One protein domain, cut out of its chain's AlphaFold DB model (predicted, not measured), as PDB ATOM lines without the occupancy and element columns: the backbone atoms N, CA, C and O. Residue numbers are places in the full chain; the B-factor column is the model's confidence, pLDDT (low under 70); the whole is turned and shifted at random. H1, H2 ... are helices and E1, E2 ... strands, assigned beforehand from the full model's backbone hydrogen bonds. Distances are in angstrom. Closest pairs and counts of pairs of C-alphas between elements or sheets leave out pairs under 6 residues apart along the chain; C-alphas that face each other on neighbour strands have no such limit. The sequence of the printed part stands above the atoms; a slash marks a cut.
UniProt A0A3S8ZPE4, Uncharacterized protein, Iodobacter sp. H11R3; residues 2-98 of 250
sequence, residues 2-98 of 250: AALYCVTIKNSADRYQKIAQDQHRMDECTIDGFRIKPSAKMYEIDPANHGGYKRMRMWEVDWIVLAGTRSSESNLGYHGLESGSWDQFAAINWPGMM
ATOM      1  N   ALA A   2      -0.612  72.297  11.211       91.00
ATOM      2  CA  ALA A   2       0.839  72.084  11.069       91.00
ATOM      3  C   ALA A   2       1.232  70.727  10.452       91.00
ATOM      4  O   ALA A   2       2.136  70.679   9.625       91.00
ATOM      5  N   ALA A   3       0.520  69.645  10.786       93.00
ATOM      6  CA  ALA A   3       0.750  68.339  10.169       93.00
ATOM      7  C   ALA A   3       0.535  68.351   8.642       93.00
ATOM      8  O   ALA A   3       1.349  67.790   7.915       93.00
ATOM      9  N   LEU A   4      -0.495  69.062   8.156       96.00
ATOM     10  CA  LEU A   4      -0.747  69.266   6.722       96.00
ATOM     11  C   LEU A   4       0.463  69.918   6.052       96.00
ATOM     12  O   LEU A   4       0.939  69.450   5.021       96.00
ATOM     13  N   TYR A   5       0.974  70.998   6.637       95.44
ATOM     14  CA  TYR A   5       2.071  71.735   6.021       95.44
ATOM     15  C   TYR A   5       3.415  71.019   6.134       95.44
ATOM     16  O   TYR A   5       4.210  71.109   5.205       95.44
ATOM     17  N   CYS A   6       3.633  70.210   7.174       94.12
ATOM     18  CA  CYS A   6       4.780  69.304   7.226       94.12
ATOM     19  C   CYS A   6       4.763  68.314   6.051       94.12
ATOM     20  O   CYS A   6       5.735  68.239   5.296       94.12
ATOM     21  N   VAL A   7       3.642  67.618   5.814       95.88
ATOM     22  CA  VAL A   7       3.552  66.692   4.670       95.88
ATOM     23  C   VAL A   7       3.537  67.416   3.322       95.88
ATOM     24  O   VAL A   7       3.981  66.841   2.331       95.88
ATOM     25  N   THR A   8       3.088  68.673   3.272       96.56
ATOM     26  CA  THR A   8       3.176  69.517   2.067       96.56
ATOM     27  C   THR A   8       4.632  69.822   1.734       96.56
ATOM     28  O   THR A   8       5.048  69.586   0.607       96.56
ATOM     29  N   ILE A   9       5.427  70.269   2.712       94.75
ATOM     30  CA  ILE A   9       6.857  70.569   2.535       94.75
ATOM     31  C   ILE A   9       7.624  69.321   2.089       94.75
ATOM     32  O   ILE A   9       8.446  69.400   1.180       94.75
ATOM     33  N   LYS A  10       7.326  68.164   2.692       93.31
ATOM     34  CA  LYS A  10       7.935  66.881   2.315       93.31
ATOM     35  C   LYS A  10       7.620  66.458   0.879       93.31
ATOM     36  O   LYS A  10       8.460  65.828   0.248       93.31
ATOM     37  N   ASN A  11       6.428  66.783   0.378       96.00
ATOM     38  CA  ASN A  11       6.039  66.479  -0.999       96.00
ATOM     39  C   ASN A  11       6.603  67.504  -1.993       96.00
ATOM     40  O   ASN A  11       7.095  67.149  -3.059       96.00
ATOM     41  N   SER A  12       6.504  68.789  -1.650       95.50
ATOM     42  CA  SER A  12       6.944  69.912  -2.470       95.50
ATOM     43  C   SER A  12       7.179  71.154  -1.603       95.50
ATOM     44  O   SER A  12       6.247  71.875  -1.234       95.50
ATOM     45  N   ALA A  13       8.448  71.437  -1.305       94.88
ATOM     46  CA  ALA A  13       8.841  72.637  -0.566       94.88
ATOM     47  C   ALA A  13       8.441  73.930  -1.302       94.88
ATOM     48  O   ALA A  13       7.941  74.863  -0.670       94.88
ATOM     49  N   ASP A  14       8.558  73.953  -2.634       95.62
ATOM     50  CA  ASP A  14       8.158  75.090  -3.476       95.62
ATOM     51  C   ASP A  14       6.669  75.418  -3.329       95.62
ATOM     52  O   ASP A  14       6.273  76.586  -3.317       95.62
ATOM     53  N   ARG A  15       5.828  74.390  -3.160       95.31
ATOM     54  CA  ARG A  15       4.388  74.554  -2.945       95.31
ATOM     55  C   ARG A  15       4.101  75.277  -1.635       95.31
ATOM     56  O   ARG A  15       3.329  76.234  -1.626       95.31
ATOM     57  N   TYR A  16       4.751  74.864  -0.548       95.31
ATOM     58  CA  TYR A  16       4.653  75.565   0.733       95.31
ATOM     59  C   TYR A  16       5.169  77.002   0.626       95.31
ATOM     60  O   TYR A  16       4.491  77.928   1.067       95.31
ATOM     61  N   GLN A  17       6.332  77.197  -0.002       95.50
ATOM     62  CA  GLN A  17       6.915  78.522  -0.180       95.50
ATOM     63  C   GLN A  17       5.967  79.454  -0.938       95.50
ATOM     64  O   GLN A  17       5.770  80.590  -0.512       95.50
ATOM     65  N   LYS A  18       5.349  78.977  -2.025       96.19
ATOM     66  CA  LYS A  18       4.343  79.735  -2.771       96.19
ATOM     67  C   LYS A  18       3.163  80.119  -1.884       96.19
ATOM     68  O   LYS A  18       2.814  81.291  -1.841       96.19
ATOM     69  N   ILE A  19       2.585  79.163  -1.154       96.06
ATOM     70  CA  ILE A  19       1.439  79.427  -0.271       96.06
ATOM     71  C   ILE A  19       1.788  80.490   0.772       96.06
ATOM     72  O   ILE A  19       1.052  81.465   0.922       96.06
ATOM     73  N   ALA A  20       2.931  80.336   1.443       95.31
ATOM     74  CA  ALA A  20       3.385  81.286   2.446       95.31
ATOM     75  C   ALA A  20       3.601  82.682   1.847       95.31
ATOM     76  O   ALA A  20       3.124  83.666   2.406       95.31
ATOM     77  N   GLN A  21       4.280  82.788   0.703       95.88
ATOM     78  CA  GLN A  21       4.535  84.078   0.060       95.88
ATOM     79  C   GLN A  21       3.254  84.755  -0.427       95.88
ATOM     80  O   GLN A  21       3.094  85.957  -0.222       95.88
ATOM     81  N   ASP A  22       2.360  84.000  -1.059       96.50
ATOM     82  CA  ASP A  22       1.134  84.532  -1.643       96.50
ATOM     83  C   ASP A  22       0.189  85.050  -0.560       96.50
ATOM     84  O   ASP A  22      -0.246  86.194  -0.644       96.50
ATOM     85  N   GLN A  23      -0.036  84.281   0.512       94.44
ATOM     86  CA  GLN A  23      -0.860  84.745   1.630       94.44
ATOM     87  C   GLN A  23      -0.303  86.036   2.245       94.44
ATOM     88  O   GLN A  23      -1.040  86.996   2.430       94.44
ATOM     89  N   HIS A  24       1.010  86.130   2.477       92.56
ATOM     90  CA  HIS A  24       1.588  87.345   3.066       92.56
ATOM     91  C   HIS A  24       1.575  88.560   2.134       92.56
ATOM     92  O   HIS A  24       1.541  89.691   2.612       92.56
ATOM     93  N   ARG A  25       1.662  88.362   0.815       93.00
ATOM     94  CA  ARG A  25       1.785  89.466  -0.154       93.00
ATOM     95  C   ARG A  25       0.457  89.908  -0.743       93.00
ATOM     96  O   ARG A  25       0.317  91.074  -1.096       93.00
ATOM     97  N   MET A  26      -0.459  88.968  -0.927       93.81
ATOM     98  CA  MET A  26      -1.679  89.152  -1.708       93.81
ATOM     99  C   MET A  26      -2.937  88.868  -0.905       93.81
ATOM    100  O   MET A  26      -4.003  88.908  -1.489       93.81
ATOM    101  N   ASP A  27      -2.813  88.543   0.383       92.06
ATOM    102  CA  ASP A  27      -3.885  88.101   1.275       92.06
ATOM    103  C   ASP A  27      -4.556  86.765   0.923       92.06
ATOM    104  O   ASP A  27      -5.232  86.189   1.773       92.06
ATOM    105  N   GLU A  28      -4.293  86.208  -0.259       95.06
ATOM    106  CA  GLU A  28      -4.846  84.956  -0.757       95.06
ATOM    107  C   GLU A  28      -3.817  84.139  -1.543       95.06
ATOM    108  O   GLU A  28      -2.831  84.656  -2.061       95.06
ATOM    109  N   CYS A  29      -4.071  82.839  -1.677       96.50
ATOM    110  CA  CYS A  29      -3.281  81.948  -2.521       96.50
ATOM    111  C   CYS A  29      -4.203  81.068  -3.362       96.50
ATOM    112  O   CYS A  29      -5.216  80.576  -2.870       96.50
ATOM    113  N   THR A  30      -3.826  80.804  -4.612       95.88
ATOM    114  CA  THR A  30      -4.431  79.731  -5.415       95.88
ATOM    115  C   THR A  30      -3.360  78.720  -5.807       95.88
ATOM    116  O   THR A  30      -2.332  79.087  -6.381       95.88
ATOM    117  N   ILE A  31      -3.602  77.445  -5.499       94.62
ATOM    118  CA  ILE A  31      -2.725  76.319  -5.827       94.62
ATOM    119  C   ILE A  31      -3.554  75.201  -6.467       94.62
ATOM    120  O   ILE A  31      -4.546  74.764  -5.900       94.62
ATOM    121  N   ASP A  32      -3.199  74.781  -7.683       92.94
ATOM    122  CA  ASP A  32      -3.933  73.775  -8.476       92.94
ATOM    123  C   ASP A  32      -5.458  74.005  -8.537       92.94
ATOM    124  O   ASP A  32      -6.263  73.085  -8.408       92.94
ATOM    125  N   GLY A  33      -5.866  75.269  -8.694       91.94
ATOM    126  CA  GLY A  33      -7.275  75.676  -8.732       91.94
ATOM    127  C   GLY A  33      -7.975  75.702  -7.368       91.94
ATOM    128  O   GLY A  33      -9.111  76.163  -7.280       91.94
ATOM    129  N   PHE A  34      -7.310  75.268  -6.298       94.19
ATOM    130  CA  PHE A  34      -7.792  75.417  -4.933       94.19
ATOM    131  C   PHE A  34      -7.390  76.777  -4.364       94.19
ATOM    132  O   PHE A  34      -6.214  77.144  -4.382       94.19
ATOM    133  N   ARG A  35      -8.366  77.524  -3.847       95.62
ATOM    134  CA  ARG A  35      -8.164  78.874  -3.318       95.62
ATOM    135  C   ARG A  35      -8.163  78.865  -1.795       95.62
ATOM    136  O   ARG A  35      -9.132  78.434  -1.186       95.62
ATOM    137  N   ILE A  36      -7.111  79.423  -1.209       95.19
ATOM    138  CA  ILE A  36      -6.976  79.674   0.221       95.19
ATOM    139  C   ILE A  36      -7.145  81.175   0.439       95.19
ATOM    140  O   ILE A  36      -6.261  81.954   0.077       95.19
ATOM    141  N   LYS A  37      -8.269  81.580   1.035       94.12
ATOM    142  CA  LYS A  37      -8.527  82.976   1.400       94.12
ATOM    143  C   LYS A  37      -8.749  83.099   2.909       94.12
ATOM    144  O   LYS A  37      -9.862  82.860   3.379       94.12
ATOM    145  N   PRO A  38      -7.708  83.457   3.673       92.31
ATOM    146  CA  PRO A  38      -7.842  83.802   5.075       92.31
ATOM    147  C   PRO A  38      -8.913  84.867   5.336       92.31
ATOM    148  O   PRO A  38      -9.209  85.721   4.499       92.31
ATOM    149  N   SER A  39      -9.478  84.837   6.540       90.81
ATOM    150  CA  SER A  39     -10.380  85.886   7.018       90.81
ATOM    151  C   SER A  39      -9.675  87.246   7.014       90.81
ATOM    152  O   SER A  39      -8.628  87.384   7.641       90.81
ATOM    153  N   ALA A  40     -10.288  88.273   6.413       90.50
ATOM    154  CA  ALA A  40      -9.727  89.631   6.352       90.50
ATOM    155  C   ALA A  40      -9.326  90.183   7.735       90.50
ATOM    156  O   ALA A  40      -8.270  90.791   7.873       90.50
ATOM    157  N   LYS A  41     -10.098  89.847   8.782       89.31
ATOM    158  CA  LYS A  41      -9.799  90.188  10.187       89.31
ATOM    159  C   LYS A  41      -8.399  89.767  10.648       89.31
ATOM    160  O   LYS A  41      -7.871  90.363  11.577       89.31
ATOM    161  N   MET A  42      -7.804  88.737  10.042       91.38
ATOM    162  CA  MET A  42      -6.441  88.320  10.379       91.38
ATOM    163  C   MET A  42      -5.408  89.371   9.964       91.38
ATOM    164  O   MET A  42      -4.489  89.639  10.725       91.38
ATOM    165  N   TYR A  43      -5.589  90.018   8.812       90.19
ATOM    166  CA  TYR A  43      -4.679  91.064   8.328       90.19
ATOM    167  C   TYR A  43      -4.904  92.426   9.006       90.19
ATOM    168  O   TYR A  43      -4.108  93.342   8.830       90.19
ATOM    169  N   GLU A  44      -5.963  92.561   9.810       90.75
ATOM    170  CA  GLU A  44      -6.233  93.741  10.645       90.75
ATOM    171  C   GLU A  44      -5.573  93.648  12.035       90.75
ATOM    172  O   GLU A  44      -5.544  94.626  12.786       90.75
ATOM    173  N   ILE A  45      -5.059  92.474  12.411       90.06
ATOM    174  CA  ILE A  45      -4.426  92.247  13.711       90.06
ATOM    175  C   ILE A  45      -2.982  92.730  13.660       90.06
ATOM    176  O   ILE A  45      -2.183  92.198  12.903       90.06
ATOM    177  N   ASP A  46      -2.631  93.664  14.546       89.69
ATOM    178  CA  ASP A  46      -1.241  94.033  14.823       89.69
ATOM    179  C   ASP A  46      -0.572  92.965  15.717       89.69
ATOM    180  O   ASP A  46      -0.853  92.912  16.927       89.69
ATOM    181  N   PRO A  47       0.340  92.131  15.183       85.94
ATOM    182  CA  PRO A  47       0.977  91.059  15.946       85.94
ATOM    183  C   PRO A  47       1.815  91.585  17.125       85.94
ATOM    184  O   PRO A  47       1.961  90.912  18.153       85.94
ATOM    185  N   ALA A  48       2.331  92.817  17.025       83.94
ATOM    186  CA  ALA A  48       3.172  93.429  18.047       83.94
ATOM    187  C   ALA A  48       2.376  93.886  19.272       83.94
ATOM    188  O   ALA A  48       2.940  93.959  20.367       83.94
ATOM    189  N   ASN A  49       1.071  94.143  19.139       86.12
ATOM    190  CA  ASN A  49       0.246  94.714  20.209       86.12
ATOM    191  C   ASN A  49      -0.984  93.875  20.575       86.12
ATOM    192  O   ASN A  49      -1.487  93.989  21.696       86.12
ATOM    193  N   HIS A  50      -1.422  92.958  19.715       88.06
ATOM    194  CA  HIS A  50      -2.646  92.202  19.945       88.06
ATOM    195  C   HIS A  50      -2.464  91.061  20.962       88.06
ATOM    196  O   HIS A  50      -1.808  90.047  20.711       88.06
ATOM    197  N   GLY A  51      -3.102  91.189  22.131       84.56
ATOM    198  CA  GLY A  51      -2.989  90.213  23.222       84.56
ATOM    199  C   GLY A  51      -3.467  88.804  22.855       84.56
ATOM    200  O   GLY A  51      -2.874  87.825  23.306       84.56
ATOM    201  N   GLY A  52      -4.498  88.687  22.010       82.62
ATOM    202  CA  GLY A  52      -4.981  87.393  21.511       82.62
ATOM    203  C   GLY A  52      -3.947  86.668  20.660       82.62
ATOM    204  O   GLY A  52      -3.738  85.474  20.846       82.62
ATOM    205  N   TYR A  53      -3.230  87.410  19.813       85.25
ATOM    206  CA  TYR A  53      -2.187  86.837  18.974       85.25
ATOM    207  C   TYR A  53      -0.989  86.390  19.826       85.25
ATOM    208  O   TYR A  53      -0.556  85.239  19.766       85.25
ATOM    209  N   LYS A  54      -0.524  87.265  20.730       82.94
ATOM    210  CA  LYS A  54       0.599  86.981  21.641       82.94
ATOM    211  C   LYS A  54       0.396  85.714  22.481       82.94
ATOM    212  O   LYS A  54       1.370  85.023  22.780       82.94
ATOM    213  N   ARG A  55      -0.849  85.389  22.860       79.62
ATOM    214  CA  ARG A  55      -1.170  84.162  23.614       79.62
ATOM    215  C   ARG A  55      -0.922  82.879  22.825       79.62
ATOM    216  O   ARG A  55      -0.564  81.884  23.447       79.62
ATOM    217  N   MET A  56      -1.043  82.905  21.499       77.31
ATOM    218  CA  MET A  56      -0.781  81.733  20.651       77.31
ATOM    219  C   MET A  56       0.713  81.392  20.574       77.31
ATOM    220  O   MET A  56       1.068  80.256  20.282       77.31
ATOM    221  N   ARG A  57       1.598  82.362  20.867       77.75
ATOM    222  CA  ARG A  57       3.069  82.198  20.873       77.75
ATOM    223  C   ARG A  57       3.640  81.635  19.556       77.75
ATOM    224  O   ARG A  57       4.696  81.005  19.568       77.75
ATOM    225  N   MET A  58       2.954  81.877  18.444       82.19
ATOM    226  CA  MET A  58       3.254  81.361  17.108       82.19
ATOM    227  C   MET A  58       3.824  82.456  16.224       82.19
ATOM    228  O   MET A  58       3.246  83.537  16.192       82.19
ATOM    229  N   TRP A  59       4.921  82.181  15.505       86.62
ATOM    230  CA  TRP A  59       5.489  83.126  14.539       86.62
ATOM    231  C   TRP A  59       4.435  83.590  13.542       86.62
ATOM    232  O   TRP A  59       3.587  82.809  13.128       86.62
ATOM    233  N   GLU A  60       4.494  84.859  13.149       88.38
ATOM    234  CA  GLU A  60       3.511  85.465  12.245       88.38
ATOM    235  C   GLU A  60       3.376  84.679  10.941       88.38
ATOM    236  O   GLU A  60       2.259  84.377  10.528       88.38
ATOM    237  N   VAL A  61       4.507  84.236  10.381       88.56
ATOM    238  CA  VAL A  61       4.525  83.414   9.167       88.56
ATOM    239  C   VAL A  61       3.742  82.114   9.322       88.56
ATOM    240  O   VAL A  61       2.919  81.777   8.472       88.56
ATOM    241  N   ASP A  62       3.937  81.413  10.438       88.56
ATOM    242  CA  ASP A  62       3.200  80.191  10.741       88.56
ATOM    243  C   ASP A  62       1.733  80.504  11.017       88.56
ATOM    244  O   ASP A  62       0.850  79.768  10.594       88.56
ATOM    245  N   TRP A  63       1.446  81.607  11.698       90.62
ATOM    246  CA  TRP A  63       0.083  81.984  12.030       90.62
ATOM    247  C   TRP A  63      -0.752  82.284  10.786       90.62
ATOM    248  O   TRP A  63      -1.811  81.677  10.610       90.62
ATOM    249  N   ILE A  64      -0.260  83.141   9.889       92.88
ATOM    250  CA  ILE A  64      -0.940  83.454   8.630       92.88
ATOM    251  C   ILE A  64      -1.162  82.182   7.811       92.88
ATOM    252  O   ILE A  64      -2.270  81.952   7.331       92.88
ATOM    253  N   VAL A  65      -0.165  81.298   7.722       94.12
ATOM    254  CA  VAL A  65      -0.301  80.067   6.938       94.12
ATOM    255  C   VAL A  65      -1.266  79.078   7.583       94.12
ATOM    256  O   VAL A  65      -2.236  78.637   6.960       94.12
ATOM    257  N   LEU A  66      -1.034  78.717   8.843       93.12
ATOM    258  CA  LEU A  66      -1.786  77.672   9.527       93.12
ATOM    259  C   LEU A  66      -3.212  78.128   9.841       93.12
ATOM    260  O   LEU A  66      -4.174  77.457   9.458       93.12
ATOM    261  N   ALA A  67      -3.360  79.264  10.517       90.62
ATOM    262  CA  ALA A  67      -4.663  79.768  10.922       90.62
ATOM    263  C   ALA A  67      -5.428  80.359   9.729       90.62
ATOM    264  O   ALA A  67      -6.644  80.180   9.640       90.62
ATOM    265  N   GLY A  68      -4.729  80.953   8.756       92.12
ATOM    266  CA  GLY A  68      -5.348  81.469   7.537       92.12
ATOM    267  C   GLY A  68      -5.966  80.360   6.697       92.12
ATOM    268  O   GLY A  68      -7.130  80.462   6.311       92.12
ATOM    269  N   THR A  69      -5.254  79.244   6.527       93.25
ATOM    270  CA  THR A  69      -5.811  78.046   5.874       93.25
ATOM    271  C   THR A  69      -7.028  77.519   6.619       93.25
ATOM    272  O   THR A  69      -8.059  77.264   6.005       93.25
ATOM    273  N   ARG A  70      -6.959  77.409   7.953       89.88
ATOM    274  CA  ARG A  70      -8.117  76.959   8.736       89.88
ATOM    275  C   ARG A  70      -9.311  77.896   8.579       89.88
ATOM    276  O   ARG A  70     -10.427  77.393   8.469       89.88
ATOM    277  N   SER A  71      -9.086  79.209   8.580       89.94
ATOM    278  CA  SER A  71     -10.151  80.209   8.445       89.94
ATOM    279  C   SER A  71     -10.829  80.155   7.076       89.94
ATOM    280  O   SER A  71     -12.052  80.223   7.023       89.94
ATOM    281  N   SER A  72     -10.062  79.923   6.003       89.31
ATOM    282  CA  SER A  72     -10.584  79.734   4.639       89.31
ATOM    283  C   SER A  72     -11.572  78.567   4.557       89.31
ATOM    284  O   SER A  72     -12.587  78.659   3.878       89.31
ATOM    285  N   GLU A  73     -11.303  77.492   5.301       86.25
ATOM    286  CA  GLU A  73     -12.116  76.269   5.299       86.25
ATOM    287  C   GLU A  73     -13.186  76.237   6.399       86.25
ATOM    288  O   GLU A  73     -13.870  75.230   6.601       86.25
ATOM    289  N   SER A  74     -13.291  77.279   7.226       75.44
ATOM    290  CA  SER A  74     -14.181  77.243   8.384       75.44
ATOM    291  C   SER A  74     -15.581  77.718   8.034       75.44
ATOM    292  O   SER A  74     -15.878  78.908   8.068       75.44
ATOM    293  N   ASN A  75     -16.494  76.764   7.858       67.25
ATOM    294  CA  ASN A  75     -17.935  77.044   7.854       67.25
ATOM    295  C   ASN A  75     -18.472  77.459   9.243       67.25
ATOM    296  O   ASN A  75     -19.643  77.798   9.371       67.25
ATOM    297  N   LEU A  76     -17.631  77.410  10.286       65.56
ATOM    298  CA  LEU A  76     -17.985  77.693  11.683       65.56
ATOM    299  C   LEU A  76     -17.492  79.069  12.166       65.56
ATOM    300  O   LEU A  76     -17.635  79.386  13.347       65.56
ATOM    301  N   GLY A  77     -16.925  79.886  11.272       74.50
ATOM    302  CA  GLY A  77     -16.558  81.275  11.568       74.50
ATOM    303  C   GLY A  77     -15.227  81.456  12.304       74.50
ATOM    304  O   GLY A  77     -15.051  82.450  13.001       74.50
ATOM    305  N   TYR A  78     -14.277  80.525  12.163       79.56
ATOM    306  CA  TYR A  78     -12.935  80.719  12.724       79.56
ATOM    307  C   TYR A  78     -12.202  81.864  12.010       79.56
ATOM    308  O   TYR A  78     -11.992  81.816  10.800       79.56
ATOM    309  N   HIS A  79     -11.767  82.870  12.772       83.19
ATOM    310  CA  HIS A  79     -11.127  84.086  12.250       83.19
ATOM    311  C   HIS A  79      -9.636  84.200  12.600       83.19
ATOM    312  O   HIS A  79      -9.082  85.296  12.590       83.19
ATOM    313  N   GLY A  80      -8.984  83.083  12.924       79.19
ATOM    314  CA  GLY A  80      -7.540  83.042  13.143       79.19
ATOM    315  C   GLY A  80      -7.081  83.234  14.588       79.19
ATOM    316  O   GLY A  80      -5.884  83.195  14.838       79.19
ATOM    317  N   LEU A  81      -7.988  83.425  15.545       83.12
ATOM    318  CA  LEU A  81      -7.654  83.524  16.967       83.12
ATOM    319  C   LEU A  81      -8.403  82.467  17.772       83.12
ATOM    320  O   LEU A  81      -9.555  82.167  17.485       83.12
ATOM    321  N   GLU A  82      -7.754  81.944  18.807       72.38
ATOM    322  CA  GLU A  82      -8.321  80.953  19.729       72.38
ATOM    323  C   GLU A  82      -8.629  81.620  21.077       72.38
ATOM    324  O   GLU A  82      -7.953  81.405  22.084       72.38
ATOM    325  N   SER A  83      -9.606  82.530  21.086       65.50
ATOM    326  CA  SER A  83      -9.937  83.350  22.263       65.50
ATOM    327  C   SER A  83     -10.971  82.735  23.209       65.50
ATOM    328  O   SER A  83     -11.127  83.242  24.321       65.50
ATOM    329  N   GLY A  84     -11.643  81.652  22.811       63.66
ATOM    330  CA  GLY A  84     -12.642  80.963  23.630       63.66
ATOM    331  C   GLY A  84     -12.983  79.558  23.127       63.66
ATOM    332  O   GLY A  84     -12.514  79.132  22.075       63.66
ATOM    333  N   SER A  85     -13.824  78.839  23.875       61.47
ATOM    334  CA  SER A  85     -14.158  77.428  23.608       61.47
ATOM    335  C   SER A  85     -14.817  77.195  22.243       61.47
ATOM    336  O   SER A  85     -14.577  76.168  21.614       61.47
ATOM    337  N   TRP A  86     -15.616  78.152  21.753       61.66
ATOM    338  CA  TRP A  86     -16.209  78.065  20.413       61.66
ATOM    339  C   TRP A  86     -15.163  78.224  19.305       61.66
ATOM    340  O   TRP A  86     -15.180  77.465  18.340       61.66
ATOM    341  N   ASP A  87     -14.211  79.148  19.468       60.28
ATOM    342  CA  ASP A  87     -13.107  79.325  18.518       60.28
ATOM    343  C   ASP A  87     -12.208  78.084  18.480       60.28
ATOM    344  O   ASP A  87     -11.804  77.655  17.406       60.28
ATOM    345  N   GLN A  88     -11.939  77.476  19.641       65.38
ATOM    346  CA  GLN A  88     -11.176  76.229  19.748       65.38
ATOM    347  C   GLN A  88     -11.875  75.079  19.019       65.38
ATOM    348  O   GLN A  88     -11.244  74.362  18.250       65.38
ATOM    349  N   PHE A  89     -13.194  74.947  19.185       65.19
ATOM    350  CA  PHE A  89     -13.980  73.965  18.441       65.19
ATOM    351  C   PHE A  89     -13.969  74.247  16.932       65.19
ATOM    352  O   PHE A  89     -13.746  73.350  16.119       65.19
ATOM    353  N   ALA A  90     -14.154  75.510  16.540       65.25
ATOM    354  CA  ALA A  90     -14.095  75.927  15.145       65.25
ATOM    355  C   ALA A  90     -12.690  75.752  14.540       65.25
ATOM    356  O   ALA A  90     -12.579  75.578  13.327       65.25
ATOM    357  N   ALA A  91     -11.627  75.740  15.348       66.19
ATOM    358  CA  ALA A  91     -10.249  75.508  14.919       66.19
ATOM    359  C   ALA A  91      -9.919  74.021  14.670       66.19
ATOM    360  O   ALA A  91      -8.929  73.731  13.987       66.19
ATOM    361  N   ILE A  92     -10.757  73.081  15.135       73.00
ATOM    362  CA  ILE A  92     -10.549  71.641  14.919       73.00
ATOM    363  C   ILE A  92     -10.497  71.341  13.418       73.00
ATOM    364  O   ILE A  92     -11.349  71.766  12.631       73.00
ATOM    365  N   ASN A  93      -9.472  70.583  13.026       79.88
ATOM    366  CA  ASN A  93      -9.316  70.099  11.661       79.88
ATOM    367  C   ASN A  93     -10.023  68.752  11.535       79.88
ATOM    368  O   ASN A  93      -9.446  67.724  11.871       79.88
ATOM    369  N   TRP A  94     -11.286  68.755  11.111       82.06
ATOM    370  CA  TRP A  94     -12.061  67.518  11.019       82.06
ATOM    371  C   TRP A  94     -11.490  66.558   9.963       82.06
ATOM    372  O   TRP A  94     -10.992  67.031   8.939       82.06
ATOM    373  N   PRO A  95     -11.594  65.232  10.161       84.19
ATOM    374  CA  PRO A  95     -10.954  64.230   9.303       84.19
ATOM    375  C   PRO A  95     -11.223  64.389   7.807       84.19
ATOM    376  O   PRO A  95     -10.274  64.469   7.036       84.19
ATOM    377  N   GLY A  96     -12.489  64.532   7.400       84.44
ATOM    378  CA  GLY A  96     -12.837  64.678   5.980       84.44
ATOM    379  C   GLY A  96     -12.282  65.959   5.347       84.44
ATOM    380  O   GLY A  96     -11.830  65.945   4.207       84.44
ATOM    381  N   MET A  97     -12.240  67.061   6.105       89.06
ATOM    382  CA  MET A  97     -11.593  68.297   5.656       89.06
ATOM    383  C   MET A  97     -10.077  68.108   5.564       89.06
ATOM    384  O   MET A  97      -9.459  68.504   4.585       89.06
ATOM    385  N   MET A  98      -9.466  67.485   6.570       92.25
ATOM    386  CA  MET A  98      -8.026  67.259   6.599       92.25
ATOM    387  C   MET A  98      -7.570  66.343   5.452       92.25
ATOM    388  O   MET A  98      -6.563  66.637   4.818       92.25
TER     389      MET A  98
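What this domain is: This is residues 2 to 98 of the 250 residues of an uncharacterized protein of Iodobacter sp. H11R3 (UniProt A0A3S8ZPE4). One helix, H5, runs through the middle of this domain, and H2 crosses it at about a right angle on one side. H1 folds back from the first residues of H2, the small hairpin E1 and E2 sits beside H2 and near the last part of H5, and the short helices H3, H4, H6 and H7 lie around them on stretches of loop. The printed part has 97 residues, with seven named helices and two named strands in the order H1, H2, E1, E2, H3, H4, H5, H6, H7; the one sheet has the order E1, E2 and is antiparallel, and the class is mostly helix. The whole is compact, with a radius of gyration of the C-alphas of 13.0 A, and its C-alphas span 34 by 30 by 21 A.

How they stand to each other: H1, residues 2 to 11, touches H2, residues 13 to 26, which takes part with residues 15 to 16 alone. The two run opposite ways at a steep tilt of 55 degrees, and their closest C-alphas are those of Ile 9 and Tyr 16, 5.8 A apart. A tight link leads from H2 to the strand E1, residues 29 to 31, and the closest C-alphas of these two, Asp 22 and Cys 29, are 5.2 A apart. E1 and E2, residues 34 to 36, form a hairpin, antiparallel at 157 degrees. N 29 and O 36, at 2.9 A, and N 34 and O 31, at 2.8 A, are within hydrogen-bond range, and the C-alphas of 30 and 35 face each other at 4.4 A. H3, residues 40 to 43, is close to but not clearly touching H5, residues 60 to 72; their closest C-alphas, Met 42 and Gly 68, are 7.5 A apart. H4, residues 51 to 56, is apart from both H3 and H5. H5 touches H2 about perpendicular, at 84 degrees, through residues 61 to 65 of H5 and 19 to 24 of H2; the closest C-alphas are those of Ala 20 and Val 65, 5.9 A apart. The closest C-alphas of E2 and H5 are those of Ile 36 and Ser 72, at 5.7 A. H6, residues 85 to 91, is close to but not clearly touching H5, with the C-alphas of Arg 70 and Ala 91 the closest at 6.7 A. H7, residues 95 to 98, is close to but not clearly touching H1, with the C-alphas of Leu 4 and Met 98 the closest at 7.6 A. In H1, H2, H5 and H6 every O i to N i+4 pair is within hydrogen-bond range; in H4 it is 1 of 2, and H3 and H7 are too short for such a pair.

Where its parts are: H1 begins at C-alpha 2, (0.839, 72.084, 11.069), and is 14.3 A long from first to last C-alpha. H2 is the longest helix by residues, with 14, and measures 19.6 A. E1 measures 6.6 A and E2 6.7 A. H3 measures 5.6 A and H4 9.1 A. H5 begins at C-alpha 60, (3.511, 85.465, 12.245), and measures 17.0 A. H6 measures 9.7 A, and H7 measures 5.0 A and ends at C-alpha 98, (-8.026, 67.259, 6.599).

The domain as a whole: The two C-alphas farthest apart, those of Asn 11 and Asn 49, are 35.8 A from each other, and the first and last printed C-alphas are 11.0 A apart. The printed part has no cut. The link from H5 to H6, residues 73 to 84, is long, and the link from H3 to H4 is short. The mean pLDDT of the printed part is 86.8; it is under 70 in residues 75 to 76 and 83 to 91.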